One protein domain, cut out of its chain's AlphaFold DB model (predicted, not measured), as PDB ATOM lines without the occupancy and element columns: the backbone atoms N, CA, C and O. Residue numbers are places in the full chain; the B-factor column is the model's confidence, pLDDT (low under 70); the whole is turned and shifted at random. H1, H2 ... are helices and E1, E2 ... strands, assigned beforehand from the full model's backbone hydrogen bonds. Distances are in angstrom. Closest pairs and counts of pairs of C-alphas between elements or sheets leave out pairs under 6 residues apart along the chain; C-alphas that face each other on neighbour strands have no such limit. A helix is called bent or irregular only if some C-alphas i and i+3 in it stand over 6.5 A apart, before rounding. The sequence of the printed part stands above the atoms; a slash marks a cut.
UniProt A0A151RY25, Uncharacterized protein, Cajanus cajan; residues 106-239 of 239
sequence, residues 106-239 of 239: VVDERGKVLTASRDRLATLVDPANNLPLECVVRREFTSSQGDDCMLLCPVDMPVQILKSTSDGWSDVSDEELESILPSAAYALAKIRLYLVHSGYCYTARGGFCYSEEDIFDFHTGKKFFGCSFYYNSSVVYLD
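AT A GLANCE: This is residues 106 to 239 of the 239 residues of an uncharacterized protein of Cajanus cajan (UniProt A0A151RY25). Two lobes stand end to end: in one, strands E5 to E10 curl round the helix H1, and in the other E2, E3, E4 and E11 make a sheet curled like part of a barrel. Two strands of chain join them, E4 running on into E5 and the link from E10 back to E11, while residues 108 to 113 stick out beyond the second lobe. The 134 printed residues hold one named helix and eleven named strands, in the order E1 to E6, H1, E7 to E11; the class is mixed, helices and strands. The sheets E6 E5 E10 E9 and E2 E3 E4 E11 are antiparallel. The whole is loose, with a radius of gyration of the C-alphas of 17.7 A, and elongated, spanning 54 by 35 by 26 A.

IN THESE COORDINATES: One sheet holds E6, residues 168 to 171, E5, residues 157 to 165 and 24.9 A long, E10, residues 223 to 228 and 16.7 A, and E9, residues 216 to 219. H1, residues 174 to 190, is 24.3 A long and begins at C-alpha 174 (-114.420, 39.233, 70.818). E7 is residues 193 to 197 and E8 residues 202 to 206. The other sheet holds E2, residues 121 to 125, E3, residues 132 to 142 and 25.1 A, E4, residues 148 to 154 and 19.8 A, and E11, residues 235 to 238, ending at C-alpha 238 (-135.554, 56.804, 63.051). E1, residues 113 to 116, pairs with no named strand; it begins at C-alpha 113 (-121.831, 73.222, 45.816).

HOW THE PARTS SIT: In the strongly twisted sheet E6 E5 E10 E9, N 163 and O 170 of the hairpin E5 and E6 are 2.9 A apart, N 160 and O 227 of E5 and E10 2.9 A, and N 218 and O 224 of the hairpin E9 and E10 2.9 A. H1 is on this sheet at a height of 9.0 A, across the strands, at 77 degrees to E9 on the local plane. H1 has a kink of 41 degrees near residue 181 and is irregular, with C-alphas 179 and 182 7.0 A apart; 10 of 13 O i to N i+4 pairs are within hydrogen-bond range. The closest C-alphas of H1 and E7 are those of Ala 185 and Leu 195, 5.2 A. E7 and E8 form a hairpin, N 194 and O 205 being 2.7 A apart; E8 and E5 meet only at a point. E3 and E7 are near each other. E2, E3 and E4 form a meander, each strand the antiparallel neighbour of the one before, with N 133 and O 124 at 2.7 A and N 136 and O 153 at 2.7 A. E3 bends by 75 degrees at residue 138. E11 is an edge strand beside E4, with N 150 and O 237 at 3.0 A.

THE WHOLE: The C-alphas of Glu 109 and Gly 221, the two farthest apart, are 55.8 A apart. The printed part has no cut and no long link. Its mean pLDDT is 76.4; residues 207 to 239, 33 residues, are under 70.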
ATOM      1  N   VAL A 106    -126.302  72.745  49.504       87.75
ATOM      2  CA  VAL A 106    -127.059  73.380  48.423       87.75
ATOM      3  C   VAL A 106    -126.191  73.339  47.177       87.75
ATOM      4  O   VAL A 106    -125.053  73.808  47.208       87.75
ATOM      5  N   VAL A 107    -126.709  72.768  46.090       88.56
ATOM      6  CA  VAL A 107    -126.015  72.684  44.797       88.56
ATOM      7  C   VAL A 107    -126.785  73.441  43.722       88.56
ATOM      8  O   VAL A 107    -128.008  73.552  43.803       88.56
ATOM      9  N   ASP A 108    -126.077  73.965  42.724       87.25
ATOM     10  CA  ASP A 108    -126.702  74.524  41.525       87.25
ATOM     11  C   ASP A 108    -127.199  73.425  40.564       87.25
ATOM     12  O   ASP A 108    -127.008  72.227  40.783       87.25
ATOM     13  N   GLU A 109    -127.825  73.840  39.462       87.25
ATOM     14  CA  GLU A 109    -128.330  72.956  38.399       87.25
ATOM     15  C   GLU A 109    -127.251  72.082  37.730       87.25
ATOM     16  O   GLU A 109    -127.576  71.107  37.056       87.25
ATOM     17  N   ARG A 110    -125.965  72.408  37.920       87.25
ATOM     18  CA  ARG A 110    -124.811  71.662  37.395       87.25
ATOM     19  C   ARG A 110    -124.171  70.762  38.453       87.25
ATOM     20  O   ARG A 110    -123.212  70.057  38.144       87.25
ATOM     21  N   GLY A 111    -124.685  70.774  39.683       83.06
ATOM     22  CA  GLY A 111    -124.182  69.989  40.807       83.06
ATOM     23  C   GLY A 111    -123.021  70.647  41.550       83.06
ATOM     24  O   GLY A 111    -122.375  69.994  42.369       83.06
ATOM     25  N   LYS A 112    -122.734  71.929  41.295       88.50
ATOM     26  CA  LYS A 112    -121.703  72.670  42.026       88.50
ATOM     27  C   LYS A 112    -122.243  73.091  43.388       88.50
ATOM     28  O   LYS A 112    -123.301  73.703  43.476       88.50
ATOM     29  N   VAL A 113    -121.486  72.811  44.448       89.44
ATOM     30  CA  VAL A 113    -121.831  73.222  45.816       89.44
ATOM     31  C   VAL A 113    -121.787  74.748  45.940       89.44
ATOM     32  O   VAL A 113    -120.752  75.368  45.695       89.44
ATOM     33  N   LEU A 114    -122.913  75.339  46.335       88.44
ATOM     34  CA  LEU A 114    -123.074  76.761  46.635       88.44
ATOM     35  C   LEU A 114    -122.808  77.038  48.114       88.44
ATOM     36  O   LEU A 114    -122.074  77.962  48.455       88.44
ATOM     37  N   THR A 115    -123.381  76.216  48.990       86.38
ATOM     38  CA  THR A 115    -123.209  76.313  50.440       86.38
ATOM     39  C   THR A 115    -123.208  74.925  51.074       86.38
ATOM     40  O   THR A 115    -123.779  73.972  50.538       86.38
ATOM     41  N   ALA A 116    -122.544  74.819  52.225       83.62
ATOM     42  CA  ALA A 116    -122.542  73.628  53.061       83.62
ATOM     43  C   ALA A 116    -122.780  74.034  54.523       83.62
ATOM     44  O   ALA A 116    -122.074  74.897  55.052       83.62
ATOM     45  N   SER A 117    -123.773  73.422  55.164       81.12
ATOM     46  CA  SER A 117    -124.022  73.553  56.598       81.12
ATOM     47  C   SER A 117    -122.846  72.976  57.381       81.12
ATOM     48  O   SER A 117    -122.289  71.936  57.016       81.12
ATOM     49  N   ARG A 118    -122.474  73.658  58.467       71.69
ATOM     50  CA  ARG A 118    -121.466  73.176  59.421       71.69
ATOM     51  C   ARG A 118    -122.062  72.225  60.460       71.69
ATOM     52  O   ARG A 118    -121.325  71.423  61.021       71.69
ATOM     53  N   ASP A 119    -123.381  72.247  60.632       75.88
ATOM     54  CA  ASP A 119    -124.099  71.471  61.644       75.88
ATOM     55  C   ASP A 119    -124.599  70.160  61.032       75.88
ATOM     56  O   ASP A 119    -125.791  69.941  60.843       75.88
ATOM     57  N   ARG A 120    -123.654  69.314  60.615       82.19
ATOM     58  CA  ARG A 120    -123.932  68.010  59.986       82.19
ATOM     59  C   ARG A 120    -123.450  66.839  60.833       82.19
ATOM     60  O   ARG A 120    -123.374  65.728  60.319       82.19
ATOM     61  N   LEU A 121    -123.059  67.096  62.078       87.31
ATOM     62  CA  LEU A 121    -122.555  66.076  62.989       87.31
ATOM     63  C   LEU A 121    -123.680  65.562  63.884       87.31
ATOM     64  O   LEU A 121    -124.482  66.345  64.387       87.31
ATOM     65  N   ALA A 122    -123.710  64.251  64.078       86.88
ATOM     66  CA  ALA A 122    -124.590  63.554  64.997       86.88
ATOM     67  C   ALA A 122    -123.760  62.573  65.827       86.88
ATOM     68  O   ALA A 122    -122.929  61.851  65.277       86.88
ATOM     69  N   THR A 123    -124.007  62.513  67.131       88.88
ATOM     70  CA  THR A 123    -123.356  61.551  68.024       88.88
ATOM     71  C   THR A 123    -124.315  60.398  68.291       88.88
ATOM     72  O   THR A 123    -125.368  60.593  68.896       88.88
ATOM     73  N   LEU A 124    -123.952  59.191  67.865       87.62
ATOM     74  CA  LEU A 124    -124.635  57.963  68.263       87.62
ATOM     75  C   LEU A 124    -124.006  57.441  69.547       87.62
ATOM     76  O   LEU A 124    -122.789  57.355  69.628       87.62
ATOM     77  N   VAL A 125    -124.806  57.073  70.540       87.62
ATOM     78  CA  VAL A 125    -124.298  56.504  71.794       87.62
ATOM     79  C   VAL A 125    -124.848  55.098  71.930       87.62
ATOM     80  O   VAL A 125    -126.065  54.922  71.967       87.62
ATOM     81  N   ASP A 126    -123.959  54.109  72.003       84.62
ATOM     82  CA  ASP A 126    -124.379  52.732  72.244       84.62
ATOM     83  C   ASP A 126    -124.897  52.598  73.689       84.62
ATOM     84  O   ASP A 126    -124.143  52.854  74.634       84.62
ATOM     85  N   PRO A 127    -126.165  52.203  73.898       85.06
ATOM     86  CA  PRO A 127    -126.727  52.059  75.236       85.06
ATOM     87  C   PRO A 127    -126.060  50.953  76.070       85.06
ATOM     88  O   PRO A 127    -126.156  50.994  77.297       85.06
ATOM     89  N   ALA A 128    -125.399  49.969  75.449       87.62
ATOM     90  CA  ALA A 128    -124.798  48.841  76.161       87.62
ATOM     91  C   ALA A 128    -123.518  49.232  76.914       87.62
ATOM     92  O   ALA A 128    -123.301  48.798  78.045       87.62
ATOM     93  N   ASN A 129    -122.673  50.065  76.303       85.56
ATOM     94  CA  ASN A 129    -121.357  50.437  76.837       85.56
ATOM     95  C   ASN A 129    -121.161  51.957  77.000       85.56
ATOM     96  O   ASN A 129    -120.143  52.379  77.544       85.56
ATOM     97  N   ASN A 130    -122.139  52.779  76.601       89.88
ATOM     98  CA  ASN A 130    -122.092  54.247  76.606       89.88
ATOM     99  C   ASN A 130    -120.934  54.837  75.785       89.88
ATOM    100  O   ASN A 130    -120.478  55.951  76.060       89.88
ATOM    101  N   LEU A 131    -120.444  54.110  74.780       88.50
ATOM    102  CA  LEU A 131    -119.386  54.593  73.904       88.50
ATOM    103  C   LEU A 131    -119.988  55.396  72.737       88.50
ATOM    104  O   LEU A 131    -120.860  54.885  72.026       88.50
ATOM    105  N   PRO A 132    -119.533  56.644  72.512       91.69
ATOM    106  CA  PRO A 132    -120.037  57.480  71.435       91.69
ATOM    107  C   PRO A 132    -119.377  57.157  70.088       91.69
ATOM    108  O   PRO A 132    -118.195  56.822  70.011       91.69
ATOM    109  N   LEU A 133    -120.134  57.351  69.012       88.19
ATOM    110  CA  LEU A 133    -119.685  57.373  67.630       88.19
ATOM    111  C   LEU A 133    -120.123  58.690  66.984       88.19
ATOM    112  O   LEU A 133    -121.312  58.952  66.814       88.19
ATOM    113  N   GLU A 134    -119.147  59.504  66.596       91.00
ATOM    114  CA  GLU A 134    -119.387  60.726  65.831       91.00
ATOM    115  C   GLU A 134    -119.660  60.384  64.364       91.00
ATOM    116  O   GLU A 134    -118.859  59.717  63.706       91.00
ATOM    117  N   CYS A 135    -120.772  60.885  63.839       88.25
ATOM    118  CA  CYS A 135    -121.253  60.635  62.488       88.25
ATOM    119  C   CYS A 135    -121.533  61.939  61.737       88.25
ATOM    120  O   CYS A 135    -121.965  62.933  62.305       88.25
ATOM    121  N   VAL A 136    -121.368  61.907  60.420       87.69
ATOM    122  CA  VAL A 136    -121.863  62.904  59.477       87.69
ATOM    123  C   VAL A 136    -123.238  62.481  58.963       87.69
ATOM    124  O   VAL A 136    -123.399  61.384  58.421       87.69
ATOM    125  N   VAL A 137    -124.214  63.385  59.035       85.56
ATOM    126  CA  VAL A 137    -125.518  63.233  58.384       85.56
ATOM    127  C   VAL A 137    -125.333  63.351  56.872       85.56
ATOM    128  O   VAL A 137    -124.963  64.399  56.324       85.56
ATOM    129  N   ARG A 138    -125.563  62.245  56.162       82.88
ATOM    130  CA  ARG A 138    -125.488  62.196  54.698       82.88
ATOM    131  C   ARG A 138    -126.821  62.498  54.054       82.88
ATOM    132  O   ARG A 138    -126.832  63.158  53.019       82.88
ATOM    133  N   ARG A 139    -127.931  62.022  54.612       81.56
ATOM    134  CA  ARG A 139    -129.275  62.283  54.081       81.56
ATOM    135  C   ARG A 139    -130.292  62.304  55.205       81.56
ATOM    136  O   ARG A 139    -130.189  61.502  56.118       81.56
ATOM    137  N   GLU A 140    -131.281  63.162  55.045       84.31
ATOM    138  CA  GLU A 140    -132.550  63.108  55.764       84.31
ATOM    139  C   GLU A 140    -133.614  62.676  54.759       84.31
ATOM    140  O   GLU A 140    -133.618  63.139  53.608       84.31
ATOM    141  N   PHE A 141    -134.466  61.740  55.147       81.12
ATOM    142  CA  PHE A 141    -135.513  61.206  54.289       81.12
ATOM    143  C   PHE A 141    -136.663  60.668  55.121       81.12
ATOM    144  O   PHE A 141    -136.457  60.244  56.242       81.12
ATOM    145  N   THR A 142    -137.854  60.614  54.542       84.50
ATOM    146  CA  THR A 142    -139.003  59.993  55.200       84.50
ATOM    147  C   THR A 142    -139.100  58.522  54.789       84.50
ATOM    148  O   THR A 142    -139.034  58.180  53.596       84.50
ATOM    149  N   SER A 143    -139.220  57.646  55.784       82.62
ATOM    150  CA  SER A 143    -139.433  56.207  55.646       82.62
ATOM    151  C   SER A 143    -140.741  55.922  54.894       82.62
ATOM    152  O   SER A 143    -141.621  56.777  54.777       82.62
ATOM    153  N   SER A 144    -140.915  54.701  54.383       83.00
ATOM    154  CA  SER A 144    -142.196  54.299  53.778       83.00
ATOM    155  C   SER A 144    -143.373  54.307  54.764       83.00
ATOM    156  O   SER A 144    -144.518  54.292  54.326       83.00
ATOM    157  N   GLN A 145    -143.096  54.284  56.070       85.06
ATOM    158  CA  GLN A 145    -144.099  54.349  57.136       85.06
ATOM    159  C   GLN A 145    -144.396  55.789  57.581       85.06
ATOM    160  O   GLN A 145    -145.293  55.998  58.389       85.06
ATOM    161  N   GLY A 146    -143.698  56.782  57.018       84.06
ATOM    162  CA  GLY A 146    -143.887  58.191  57.358       84.06
ATOM    163  C   GLY A 146    -142.946  58.712  58.445       84.06
ATOM    164  O   GLY A 146    -143.053  59.883  58.790       84.06
ATOM    165  N   ASP A 147    -142.031  57.884  58.951       83.12
ATOM    166  CA  ASP A 147    -141.072  58.296  59.979       83.12
ATOM    167  C   ASP A 147    -139.931  59.115  59.375       83.12
ATOM    168  O   ASP A 147    -139.455  58.810  58.275       83.12
ATOM    169  N   ASP A 148    -139.437  60.102  60.112       83.00
ATOM    170  CA  ASP A 148    -138.251  60.841  59.706       83.00
ATOM    171  C   ASP A 148    -136.993  60.010  59.978       83.00
ATOM    172  O   ASP A 148    -136.741  59.533  61.085       83.00
ATOM    173  N   CYS A 149    -136.205  59.808  58.922       81.31
ATOM    174  CA  CYS A 149    -134.984  59.028  58.941       81.31
ATOM    175  C   CYS A 149    -133.740  59.854  58.633       81.31
ATOM    176  O   CYS A 149    -133.732  60.712  57.743       81.31
ATOM    177  N   MET A 150    -132.626  59.459  59.244       82.38
ATOM    178  CA  MET A 150    -131.294  59.938  58.885       82.38
ATOM    179  C   MET A 150    -130.385  58.804  58.416       82.38
ATOM    180  O   MET A 150    -130.334  57.728  59.006       82.38
ATOM    181  N   LEU A 151    -129.626  59.074  57.355       82.88
ATOM    182  CA  LEU A 151    -128.499  58.264  56.913       82.88
ATOM    183  C   LEU A 151    -127.209  58.836  57.496       82.88
ATOM    184  O   LEU A 151    -126.790  59.932  57.109       82.88
ATOM    185  N   LEU A 152    -126.560  58.065  58.363       85.25
ATOM    186  CA  LEU A 152    -125.347  58.458  59.073       85.25
ATOM    187  C   LEU A 152    -124.112  57.722  58.534       85.25
ATOM    188  O   LEU A 152    -124.191  56.557  58.140       85.25
ATOM    189  N   CYS A 153    -122.962  58.401  58.535       85.56
ATOM    190  CA  CYS A 153    -121.651  57.784  58.317       85.56
ATOM    191  C   CYS A 153    -120.660  58.241  59.385       85.56
ATOM    192  O   CYS A 153    -120.624  59.442  59.628       85.56
ATOM    193  N   PRO A 154    -119.824  57.362  59.965       87.50
ATOM    194  CA  PRO A 154    -118.754  57.758  60.869       87.50
ATOM    195  C   PRO A 154    -117.919  58.912  60.314       87.50
ATOM    196  O   PRO A 154    -117.639  58.976  59.114       87.50
ATOM    197  N   VAL A 155    -117.531  59.831  61.196       87.75
ATOM    198  CA  VAL A 155    -116.604  60.927  60.873       87.75
ATOM    199  C   VAL A 155    -115.217  60.380  60.544       87.75
ATOM    200  O   VAL A 155    -114.539  60.902  59.662       87.75
ATOM    201  N   ASP A 156    -114.810  59.337  61.262       87.88
ATOM    202  CA  ASP A 156    -113.505  58.701  61.142       87.88
ATOM    203  C   ASP A 156    -113.571  57.464  60.230       87.88
ATOM    204  O   ASP A 156    -114.629  56.860  60.040       87.88
ATOM    205  N   MET A 157    -112.430  57.066  59.666       82.88
ATOM    206  CA  MET A 157    -112.359  55.938  58.730       82.88
ATOM    207  C   MET A 157    -112.614  54.611  59.463       82.88
ATOM    208  O   MET A 157    -111.902  54.346  60.428       82.88
ATOM    209  N   PRO A 158    -113.561  53.751  59.044       80.44
ATOM    210  CA  PRO A 158    -113.747  52.432  59.652       80.44
ATOM    211  C   PRO A 158    -112.533  51.516  59.451       80.44
ATOM    212  O   PRO A 158    -111.927  51.511  58.381       80.44
ATOM    213  N   VAL A 159    -112.210  50.708  60.467       80.69
ATOM    214  CA  VAL A 159    -111.085  49.754  60.445       80.69
ATOM    215  C   VAL A 159    -111.517  48.341  60.846       80.69
ATOM    216  O   VAL A 159    -112.373  48.183  61.716       80.69
ATOM    217  N   GLN A 160    -110.898  47.307  60.257       80.56
ATOM    218  CA  GLN A 160    -110.923  45.936  60.819       80.56
ATOM    219  C   GLN A 160    -109.728  45.729  61.672       80.56
ATOM    220  O   GLN A 160    -108.677  46.301  61.423       80.56
ATOM    221  N   ILE A 161    -109.861  44.754  62.549       82.06
ATOM    222  CA  ILE A 161    -108.720  44.079  63.115       82.06
ATOM    223  C   ILE A 161    -108.830  42.622  62.680       82.06
ATOM    224  O   ILE A 161    -109.775  41.928  63.040       82.06
ATOM    225  N   LEU A 162    -107.879  42.195  61.854       82.38
ATOM    226  CA  LEU A 162    -107.768  40.831  61.349       82.38
ATOM    227  C   LEU A 162    -106.529  40.154  61.912       82.38
ATOM    228  O   LEU A 162    -105.512  40.799  62.180       82.38
ATOM    229  N   LYS A 163    -106.590  38.828  62.020       79.56
ATOM    230  CA  LYS A 163    -105.466  37.968  62.389       79.56
ATOM    231  C   LYS A 163    -104.847  37.347  61.146       79.56
ATOM    232  O   LYS A 163    -105.550  36.857  60.266       79.56
ATOM    233  N   SER A 164    -103.520  37.334  61.093       80.44
ATOM    234  CA  SER A 164    -102.780  36.596  60.069       80.44
ATOM    235  C   SER A 164    -102.838  35.095  60.325       80.44
ATOM    236  O   SER A 164    -102.558  34.638  61.436       80.44
ATOM    237  N   THR A 165    -103.119  34.329  59.279       82.38
ATOM    238  CA  THR A 165    -103.042  32.866  59.264       82.38
ATOM    239  C   THR A 165    -102.103  32.404  58.147       82.38
ATOM    240  O   THR A 165    -101.670  33.203  57.314       82.38
ATOM    241  N   SER A 166    -101.748  31.115  58.120       84.75
ATOM    242  CA  SER A 166    -100.969  30.546  57.004       84.75
ATOM    243  C   SER A 166    -101.673  30.709  55.657       84.75
ATOM    244  O   SER A 166    -101.011  30.812  54.629       84.75
ATOM    245  N   ASP A 167    -103.004  30.767  55.694       83.19
ATOM    246  CA  ASP A 167    -103.873  30.730  54.521       83.19
ATOM    247  C   ASP A 167    -104.427  32.124  54.176       83.19
ATOM    248  O   ASP A 167    -105.295  32.259  53.314       83.19
ATOM    249  N   GLY A 168    -103.924  33.174  54.838       81.88
ATOM    250  CA  GLY A 168    -104.295  34.566  54.600       81.88
ATOM    251  C   GLY A 168    -104.714  35.291  55.875       81.88
ATOM    252  O   GLY A 168    -103.900  35.507  56.777       81.88
ATOM    253  N   TRP A 169    -105.978  35.710  55.921       81.06
ATOM    254  CA  TRP A 169    -106.543  36.531  56.990       81.06
ATOM    255  C   TRP A 169    -107.805  35.891  57.546       81.06
ATOM    256  O   TRP A 169    -108.611  35.352  56.790       81.06
ATOM    257  N   SER A 170    -107.989  35.976  58.859       82.38
ATOM    258  CA  SER A 170    -109.216  35.544  59.523       82.38
ATOM    259  C   SER A 170    -109.712  36.597  60.500       82.38
ATOM    260  O   SER A 170    -108.921  37.367  61.059       82.38
ATOM    261  N   ASP A 171    -111.017  36.573  60.749       83.94
ATOM    262  CA  ASP A 171    -111.631  37.366  61.805       83.94
ATOM    263  C   ASP A 171    -111.059  36.994  63.183       83.94
ATOM    264  O   ASP A 171    -110.498  35.911  63.397       83.94
ATOM    265  N   VAL A 172    -111.185  37.938  64.110       83.06
ATOM    266  CA  VAL A 172    -110.746  37.839  65.503       83.06
ATOM    267  C   VAL A 172    -111.994  37.676  66.373       83.06
ATOM    268  O   VAL A 172    -112.967  38.390  66.150       83.06
ATOM    269  N   SER A 173    -111.993  36.751  67.343       86.38
ATOM    270  CA  SER A 173    -113.112  36.637  68.298       86.38
ATOM    271  C   SER A 173    -113.140  37.824  69.260       86.38
ATOM    272  O   SER A 173    -112.104  38.449  69.478       86.38
ATOM    273  N   ASP A 174    -114.281  38.104  69.887       83.94
ATOM    274  CA  ASP A 174    -114.420  39.233  70.818       83.94
ATOM    275  C   ASP A 174    -113.411  39.158  71.981       83.94
ATOM    276  O   ASP A 174    -112.803  40.160  72.356       83.94
ATOM    277  N   GLU A 175    -113.140  37.958  72.511       86.12
ATOM    278  CA  GLU A 175    -112.167  37.772  73.594       86.12
ATOM    279  C   GLU A 175    -110.729  38.032  73.133       86.12
ATOM    280  O   GLU A 175    -109.927  38.628  73.859       86.12
ATOM    281  N   GLU A 176    -110.375  37.573  71.927       86.00
ATOM    282  CA  GLU A 176    -109.063  37.860  71.352       86.00
ATOM    283  C   GLU A 176    -108.940  39.355  71.032       86.00
ATOM    284  O   GLU A 176    -107.895  39.946  71.310       86.00
ATOM    285  N   LEU A 177    -109.999  39.971  70.506       84.62
ATOM    286  CA  LEU A 177    -110.041  41.357  70.060       84.62
ATOM    287  C   LEU A 177    -109.668  42.316  71.186       84.62
ATOM    288  O   LEU A 177    -108.734  43.103  71.018       84.62
ATOM    289  N   GLU A 178    -110.297  42.178  72.354       86.69
ATOM    290  CA  GLU A 178    -110.008  42.998  73.539       86.69
ATOM    291  C   GLU A 178    -108.532  42.925  73.960       86.69
ATOM    292  O   GLU A 178    -107.921  43.928  74.336       86.69
ATOM    293  N   SER A 179    -107.902  41.753  73.821       86.88
ATOM    294  CA  SER A 179    -106.473  41.591  74.124       86.88
ATOM    295  C   SER A 179    -105.549  42.297  73.119       86.88
ATOM    296  O   SER A 179    -104.392  42.596  73.429       86.88
ATOM    297  N   ILE A 180    -106.046  42.578  71.912       84.69
ATOM    298  CA  ILE A 180    -105.288  43.148  70.792       84.69
ATOM    299  C   ILE A 180    -105.461  44.662  70.710       84.69
ATOM    300  O   ILE A 180    -104.529  45.337  70.268       84.69
ATOM    301  N   LEU A 181    -106.588  45.217  71.171       87.38
ATOM    302  CA  LEU A 181    -106.871  46.658  71.105       87.38
ATOM    303  C   LEU A 181    -105.722  47.542  71.621       87.38
ATOM    304  O   LEU A 181    -105.367  48.486  70.911       87.38
ATOM    305  N   PRO A 182    -105.056  47.252  72.762       89.19
ATOM    306  CA  PRO A 182    -103.926  48.067  73.217       89.19
ATOM    307  C   PRO A 182    -102.757  48.072  72.222       89.19
ATOM    308  O   PRO A 182    -102.120  49.101  71.992       89.19
ATOM    309  N   SER A 183    -102.498  46.922  71.598       85.56
ATOM    310  CA  SER A 183    -101.442  46.760  70.597       85.56
ATOM    311  C   SER A 183    -101.793  47.464  69.287       85.56
ATOM    312  O   SER A 183    -100.952  48.172  68.734       85.56
ATOM    313  N   ALA A 184    -103.035  47.319  68.816       84.62
ATOM    314  CA  ALA A 184    -103.537  47.997  67.624       84.62
ATOM    315  C   ALA A 184    -103.515  49.524  67.801       84.62
ATOM    316  O   ALA A 184    -103.005  50.238  66.940       84.62
ATOM    317  N   ALA A 185    -103.974  50.028  68.951       89.19
ATOM    318  CA  ALA A 185    -103.940  51.450  69.279       89.19
ATOM    319  C   ALA A 185    -102.508  51.999  69.304       89.19
ATOM    320  O   ALA A 185    -102.228  53.033  68.695       89.19
ATOM    321  N   TYR A 186    -101.581  51.294  69.961       85.69
ATOM    322  CA  TYR A 186    -100.170  51.684  69.994       85.69
ATOM    323  C   TYR A 186     -99.555  51.731  68.594       85.69
ATOM    324  O   TYR A 186     -98.778  52.631  68.267       85.69
ATOM    325  N   ALA A 187     -99.894  50.766  67.752       83.69
ATOM    326  CA  ALA A 187     -99.294  50.655  66.443       83.69
ATOM    327  C   ALA A 187     -99.888  51.654  65.430       83.69
ATOM    328  O   ALA A 187     -99.127  52.246  64.666       83.69
ATOM    329  N   LEU A 188    -101.187  51.967  65.511       83.75
ATOM    330  CA  LEU A 188    -101.785  53.121  64.826       83.75
ATOM    331  C   LEU A 188    -101.136  54.437  65.285       83.75
ATOM    332  O   LEU A 188    -100.784  55.281  64.457       83.75
ATOM    333  N   ALA A 189    -100.859  54.589  66.583       88.38
ATOM    334  CA  ALA A 189    -100.202  55.788  67.103       88.38
ATOM    335  C   ALA A 189     -98.796  56.003  66.512       88.38
ATOM    336  O   ALA A 189     -98.410  57.149  66.266       88.38
ATOM    337  N   LYS A 190     -98.046  54.931  66.198       84.94
ATOM    338  CA  LYS A 190     -96.732  55.035  65.523       84.94
ATOM    339  C   LYS A 190     -96.814  55.713  64.160       84.94
ATOM    340  O   LYS A 190     -95.878  56.406  63.769       84.94
ATOM    341  N   ILE A 191     -97.930  55.540  63.462       80.94
ATOM    342  CA  ILE A 191     -98.200  56.163  62.163       80.94
ATOM    343  C   ILE A 191     -99.105  57.394  62.286       80.94
ATOM    344  O   ILE A 191     -99.671  57.852  61.299       80.94
ATOM    345  N   ARG A 192     -99.191  57.978  63.491       85.50
ATOM    346  CA  ARG A 192     -99.970  59.191  63.798       85.50
ATOM    347  C   ARG A 192    -101.472  59.038  63.537       85.50
ATOM    348  O   ARG A 192    -102.151  60.021  63.235       85.50
ATOM    349  N   LEU A 193    -101.976  57.819  63.690       86.62
ATOM    350  CA  LEU A 193    -103.396  57.515  63.751       86.62
ATOM    351  C   LEU A 193    -103.813  57.212  65.189       86.62
ATOM    352  O   LEU A 193    -103.038  56.712  65.998       86.62
ATOM    353  N   TYR A 194    -105.064  57.499  65.503       91.19
ATOM    354  CA  TYR A 194    -105.685  57.204  66.780       91.19
ATOM    355  C   TYR A 194    -106.826  56.220  66.553       91.19
ATOM    356  O   TYR A 194    -107.746  56.511  65.789       91.19
ATOM    357  N   LEU A 195    -106.751  55.059  67.207       90.69
ATOM    358  CA  LEU A 195    -107.855  54.107  67.231       90.69
ATOM    359  C   LEU A 195    -108.988  54.690  68.073       90.69
ATOM    360  O   LEU A 195    -108.818  54.944  69.264       90.69
ATOM    361  N   VAL A 196    -110.140  54.879  67.451       91.19
ATOM    362  CA  VAL A 196    -111.377  55.293  68.098       91.19
ATOM    363  C   VAL A 196    -112.234  54.047  68.274       91.19
ATOM    364  O   VAL A 196    -112.640  53.406  67.303       91.19
ATOM    365  N   HIS A 197    -112.489  53.704  69.533       90.00
ATOM    366  CA  HIS A 197    -113.383  52.621  69.916       90.00
ATOM    367  C   HIS A 197    -114.774  53.197  70.201       90.00
ATOM    368  O   HIS A 197    -114.923  54.034  71.092       90.00
ATOM    369  N   SER A 198    -115.774  52.758  69.434       88.44
ATOM    370  CA  SER A 198    -117.187  53.054  69.677       88.44
ATOM    371  C   SER A 198    -117.975  51.760  69.860       88.44
ATOM    372  O   SER A 198    -117.513  50.702  69.440       88.44
ATOM    373  N   GLY A 199    -119.187  51.848  70.406       82.38
ATOM    374  CA  GLY A 199    -120.045  50.674  70.582       82.38
ATOM    375  C   GLY A 199    -120.626  50.095  69.285       82.38
ATOM    376  O   GLY A 199    -121.276  49.058  69.308       82.38
ATOM    377  N   TYR A 200    -120.383  50.736  68.137       83.50
ATOM    378  CA  TYR A 200    -120.871  50.271  66.832       83.50
ATOM    379  C   TYR A 200    -119.753  49.764  65.918       83.50
ATOM    380  O   TYR A 200    -119.961  48.836  65.139       83.50
ATOM    381  N   CYS A 201    -118.583  50.403  65.958       86.12
ATOM    382  CA  CYS A 201    -117.432  50.036  65.139       86.12
ATOM    383  C   CYS A 201    -116.122  50.637  65.667       86.12
ATOM    384  O   CYS A 201    -116.104  51.576  66.469       86.12
ATOM    385  N   TYR A 202    -115.013  50.126  65.139       87.75
ATOM    386  CA  TYR A 202    -113.702  50.742  65.277       87.75
ATOM    387  C   TYR A 202    -113.445  51.675  64.105       87.75
ATOM    388  O   TYR A 202    -113.716  51.341  62.950       87.75
ATOM    389  N   THR A 203    -112.880  52.837  64.401       88.50
ATOM    390  CA  THR A 203    -112.448  53.790  63.381       88.50
ATOM    391  C   THR A 203    -111.039  54.302  63.672       88.50
ATOM    392  O   THR A 203    -110.538  54.180  64.788       88.50
ATOM    393  N   ALA A 204    -110.364  54.852  62.669       88.06
ATOM    394  CA  ALA A 204    -109.061  55.486  62.802       88.06
ATOM    395  C   ALA A 204    -109.161  56.979  62.480       88.06
ATOM    396  O   ALA A 204    -109.603  57.380  61.401       88.06
ATOM    397  N   ARG A 205    -108.697  57.802  63.421       90.00
ATOM    398  CA  ARG A 205    -108.616  59.259  63.296       90.00
ATOM    399  C   ARG A 205    -107.173  59.696  63.097       90.00
ATOM    400  O   ARG A 205    -106.309  59.339  63.890       90.00
ATOM    401  N   GLY A 206    -106.894  60.521  62.096       85.94
ATOM    402  CA  GLY A 206    -105.552  61.069  61.890       85.94
ATOM    403  C   GLY A 206    -105.399  61.816  60.572       85.94
ATOM    404  O   GLY A 206    -106.339  61.935  59.791       85.94
ATOM    405  N   GLY A 207    -104.210  62.373  60.353       68.75
ATOM    406  CA  GLY A 207    -103.935  63.341  59.288       68.75
ATOM    407  C   GLY A 207    -103.496  62.758  57.943       68.75
ATOM    408  O   GLY A 207    -102.624  63.357  57.319       68.75
ATOM    409  N   PHE A 208    -104.039  61.618  57.504       62.09
ATOM    410  CA  PHE A 208    -103.634  60.968  56.249       62.09
ATOM    411  C   PHE A 208    -104.809  60.278  55.542       62.09
ATOM    412  O   PHE A 208    -105.703  59.737  56.189       62.09
ATOM    413  N   CYS A 209    -104.809  60.328  54.206       57.16
ATOM    414  CA  CYS A 209    -105.779  59.639  53.358       57.16
ATOM    415  C   CYS A 209    -105.250  58.245  53.036       57.16
ATOM    416  O   CYS A 209    -104.195  58.134  52.415       57.16
ATOM    417  N   TYR A 210    -105.994  57.222  53.439       61.62
ATOM    418  CA  TYR A 210    -105.707  55.835  53.100       61.62
ATOM    419  C   TYR A 210    -106.724  55.335  52.079       61.62
ATOM    420  O   TYR A 210    -107.883  55.760  52.066       61.62
ATOM    421  N   SER A 211    -106.249  54.472  51.201       56.75
ATOM    422  CA  SER A 211    -107.000  53.709  50.218       56.75
ATOM    423  C   SER A 211    -107.414  52.351  50.794       56.75
ATOM    424  O   SER A 211    -106.940  51.939  51.853       56.75
ATOM    425  N   GLU A 212    -108.331  51.659  50.119       53.06
ATOM    426  CA  GLU A 212    -108.826  50.336  50.538       53.06
ATOM    427  C   GLU A 212    -107.707  49.277  50.553       53.06
ATOM    428  O   GLU A 212    -107.826  48.244  51.206       53.06
ATOM    429  N   GLU A 213    -106.600  49.558  49.868       56.47
ATOM    430  CA  GLU A 213    -105.421  48.707  49.759       56.47
ATOM    431  C   GLU A 213    -104.370  48.955  50.855       56.47
ATOM    432  O   GLU A 213    -103.394  48.203  50.946       56.47
ATOM    433  N   ASP A 214    -104.539  49.986  51.692       64.00
ATOM    434  CA  ASP A 214    -103.582  50.306  52.751       64.00
ATOM    435  C   ASP A 214    -103.746  49.353  53.940       64.00
ATOM    436  O   ASP A 214    -104.659  49.456  54.761       64.00
ATOM    437  N   ILE A 215    -102.818  48.404  54.016       63.22
ATOM    438  CA  ILE A 215    -102.760  47.355  55.028       63.22
ATOM    439  C   ILE A 215    -101.685  47.715  56.062       63.22
ATOM    440  O   ILE A 215    -100.497  47.803  55.735       63.22
ATOM    441  N   PHE A 216    -102.075  47.882  57.329       67.00
ATOM    442  CA  PHE A 216    -101.121  48.150  58.415       67.00
ATOM    443  C   PHE A 216    -100.730  46.875  59.145       67.00
ATOM    444  O   PHE A 216    -101.563  46.288  59.828       67.00
ATOM    445  N   ASP A 217     -99.461  46.474  59.040       63.44
ATOM    446  CA  ASP A 217     -98.913  45.348  59.799       63.44
ATOM    447  C   ASP A 217     -98.478  45.784  61.197       63.44
ATOM    448  O   ASP A 217     -97.562  46.598  61.376       63.44
ATOM    449  N   PHE A 218     -99.102  45.194  62.207       63.78
ATOM    450  CA  PHE A 218     -98.698  45.356  63.588       63.78
ATOM    451  C   PHE A 218     -97.913  44.118  64.027       63.78
ATOM    452  O   PHE A 218     -98.464  43.108  64.469       63.78
ATOM    453  N   HIS A 219     -96.583  44.203  63.919       56.69
ATOM    454  CA  HIS A 219     -95.655  43.184  64.416       56.69
ATOM    455  C   HIS A 219     -95.636  43.157  65.956       56.69
ATOM    456  O   HIS A 219     -94.750  43.722  66.598       56.69
ATOM    457  N   THR A 220     -96.615  42.484  66.560       52.41
ATOM    458  CA  THR A 220     -96.741  42.289  68.019       52.41
ATOM    459  C   THR A 220     -96.599  40.820  68.437       52.41
ATOM    460  O   THR A 220     -97.050  40.418  69.504       52.41
ATOM    461  N   GLY A 221     -95.954  39.983  67.613       46.31
ATOM    462  CA  GLY A 221     -95.739  38.549  67.888       46.31
ATOM    463  C   GLY A 221     -96.943  37.651  67.565       46.31
ATOM    464  O   GLY A 221     -96.785  36.453  67.357       46.31
ATOM    465  N   LYS A 222     -98.126  38.246  67.411       47.78
ATOM    466  CA  LYS A 222     -99.281  37.724  66.681       47.78
ATOM    467  C   LYS A 222     -99.539  38.763  65.589       47.78
ATOM    468  O   LYS A 222     -99.786  39.917  65.911       47.78
ATOM    469  N   LYS A 223     -99.328  38.426  64.319       46.94
ATOM    470  CA  LYS A 223     -99.436  39.407  63.230       46.94
ATOM    471  C   LYS A 223    -100.902  39.832  63.093       46.94
ATOM    472  O   LYS A 223    -101.734  38.997  62.732       46.94
ATOM    473  N   PHE A 224    -101.209  41.086  63.407       50.62
ATOM    474  CA  PHE A 224    -102.544  41.658  63.234       50.62
ATOM    475  C   PHE A 224    -102.499  42.778  62.217       50.62
ATOM    476  O   PHE A 224    -101.522  43.525  62.160       50.62
ATOM    477  N   PHE A 225    -103.567  42.880  61.437       50.62
ATOM    478  CA  PHE A 225    -103.654  43.847  60.364       50.62
ATOM    479  C   PHE A 225    -104.915  44.685  60.450       50.62
ATOM    480  O   PHE A 225    -106.008  44.164  60.686       50.62
ATOM    481  N   GLY A 226    -104.724  45.988  60.250       42.50
ATOM    482  CA  GLY A 226    -105.798  46.942  60.025       42.50
ATOM    483  C   GLY A 226    -106.114  47.031  58.539       42.50
ATOM    484  O   GLY A 226    -105.244  47.461  57.787       42.50
ATOM    485  N   CYS A 227    -107.315  46.623  58.121       36.81
ATOM    486  CA  CYS A 227    -107.815  46.839  56.759       36.81
ATOM    487  C   CYS A 227    -108.887  47.936  56.768       36.81
ATOM    488  O   CYS A 227    -109.686  48.010  57.706       36.81
ATOM    489  N   SER A 228    -108.890  48.780  55.736       33.16
ATOM    490  CA  SER A 228    -109.916  49.797  55.511       33.16
ATOM    491  C   SER A 228    -111.133  49.159  54.829       33.16
ATOM    492  O   SER A 228    -110.989  48.421  53.857       33.16
ATOM    493  N   PHE A 229    -112.340  49.415  55.340       37.94
ATOM    494  CA  PHE A 229    -113.543  48.729  54.859       37.94
ATOM    495  C   PHE A 229    -114.269  49.373  53.701       37.94
ATOM    496  O   PHE A 229    -114.680  50.531  53.779       37.94
ATOM    497  N   TYR A 230    -114.623  48.514  52.741       26.88
ATOM    498  CA  TYR A 230    -115.780  48.676  51.870       26.88
ATOM    499  C   TYR A 230    -117.020  49.067  52.676       26.88
ATOM    500  O   TYR A 230    -117.524  48.324  53.522       26.88
ATOM    501  N   TYR A 231    -117.535  50.253  52.374       30.62
ATOM    502  CA  TYR A 231    -118.678  50.825  53.060       30.62
ATOM    503  C   TYR A 231    -119.991  50.357  52.422       30.62
ATOM    504  O   TYR A 231    -120.314  50.724  51.293       30.62
ATOM    505  N   ASN A 232    -120.806  49.625  53.183       27.16
ATOM    506  CA  ASN A 232    -122.262  49.599  53.000       27.16
ATOM    507  C   ASN A 232    -123.015  49.723  54.337       27.16
ATOM    508  O   ASN A 232    -124.194  49.395  54.428       27.16
ATOM    509  N   SER A 233    -122.357  50.245  55.377       36.47
ATOM    510  CA  SER A 233    -122.968  50.489  56.689       36.47
ATOM    511  C   SER A 233    -123.707  51.824  56.687       36.47
ATOM    512  O   SER A 233    -123.356  52.784  57.372       36.47
ATOM    513  N   SER A 234    -124.717  51.907  55.828       37.53
ATOM    514  CA  SER A 234    -125.754  52.922  55.934       37.53
ATOM    515  C   SER A 234    -126.599  52.579  57.158       37.53
ATOM    516  O   SER A 234    -127.478  51.726  57.063       37.53
ATOM    517  N   VAL A 235    -126.312  53.182  58.315       46.59
ATOM    518  CA  VAL A 235    -127.204  53.053  59.473       46.59
ATOM    519  C   VAL A 235    -128.358  54.010  59.237       46.59
ATOM    520  O   VAL A 235    -128.155  55.222  59.128       46.59
ATOM    521  N   VAL A 236    -129.551  53.442  59.085       46.69
ATOM    522  CA  VAL A 236    -130.782  54.218  59.047       46.69
ATOM    523  C   VAL A 236    -131.242  54.414  60.478       46.69
ATOM    524  O   VAL A 236    -131.437  53.450  61.217       46.69
ATOM    525  N   TYR A 237    -131.361  55.672  60.864       50.19
ATOM    526  CA  TYR A 237    -131.892  56.071  62.155       50.19
ATOM    527  C   TYR A 237    -133.309  56.592  61.986       50.19
ATOM    528  O   TYR A 237    -133.562  57.256  60.987       50.19
ATOM    529  N   LEU A 238    -134.191  56.282  62.935       36.88
ATOM    530  CA  LEU A 238    -135.554  56.804  63.051       36.88
ATOM    531  C   LEU A 238    -135.590  57.725  64.275       36.88
ATOM    532  O   LEU A 238    -135.016  57.345  65.300       36.88
ATOM    533  N   ASP A 239    -136.198  58.904  64.148       44.22
ATOM    534  CA  ASP A 239    -136.449  59.818  65.278       44.22
ATOM    535  C   ASP A 239    -137.691  59.395  66.090       44.22
ATOM    536  O   ASP A 239    -138.662  58.894  65.470       44.22
TER     537      ASP A 239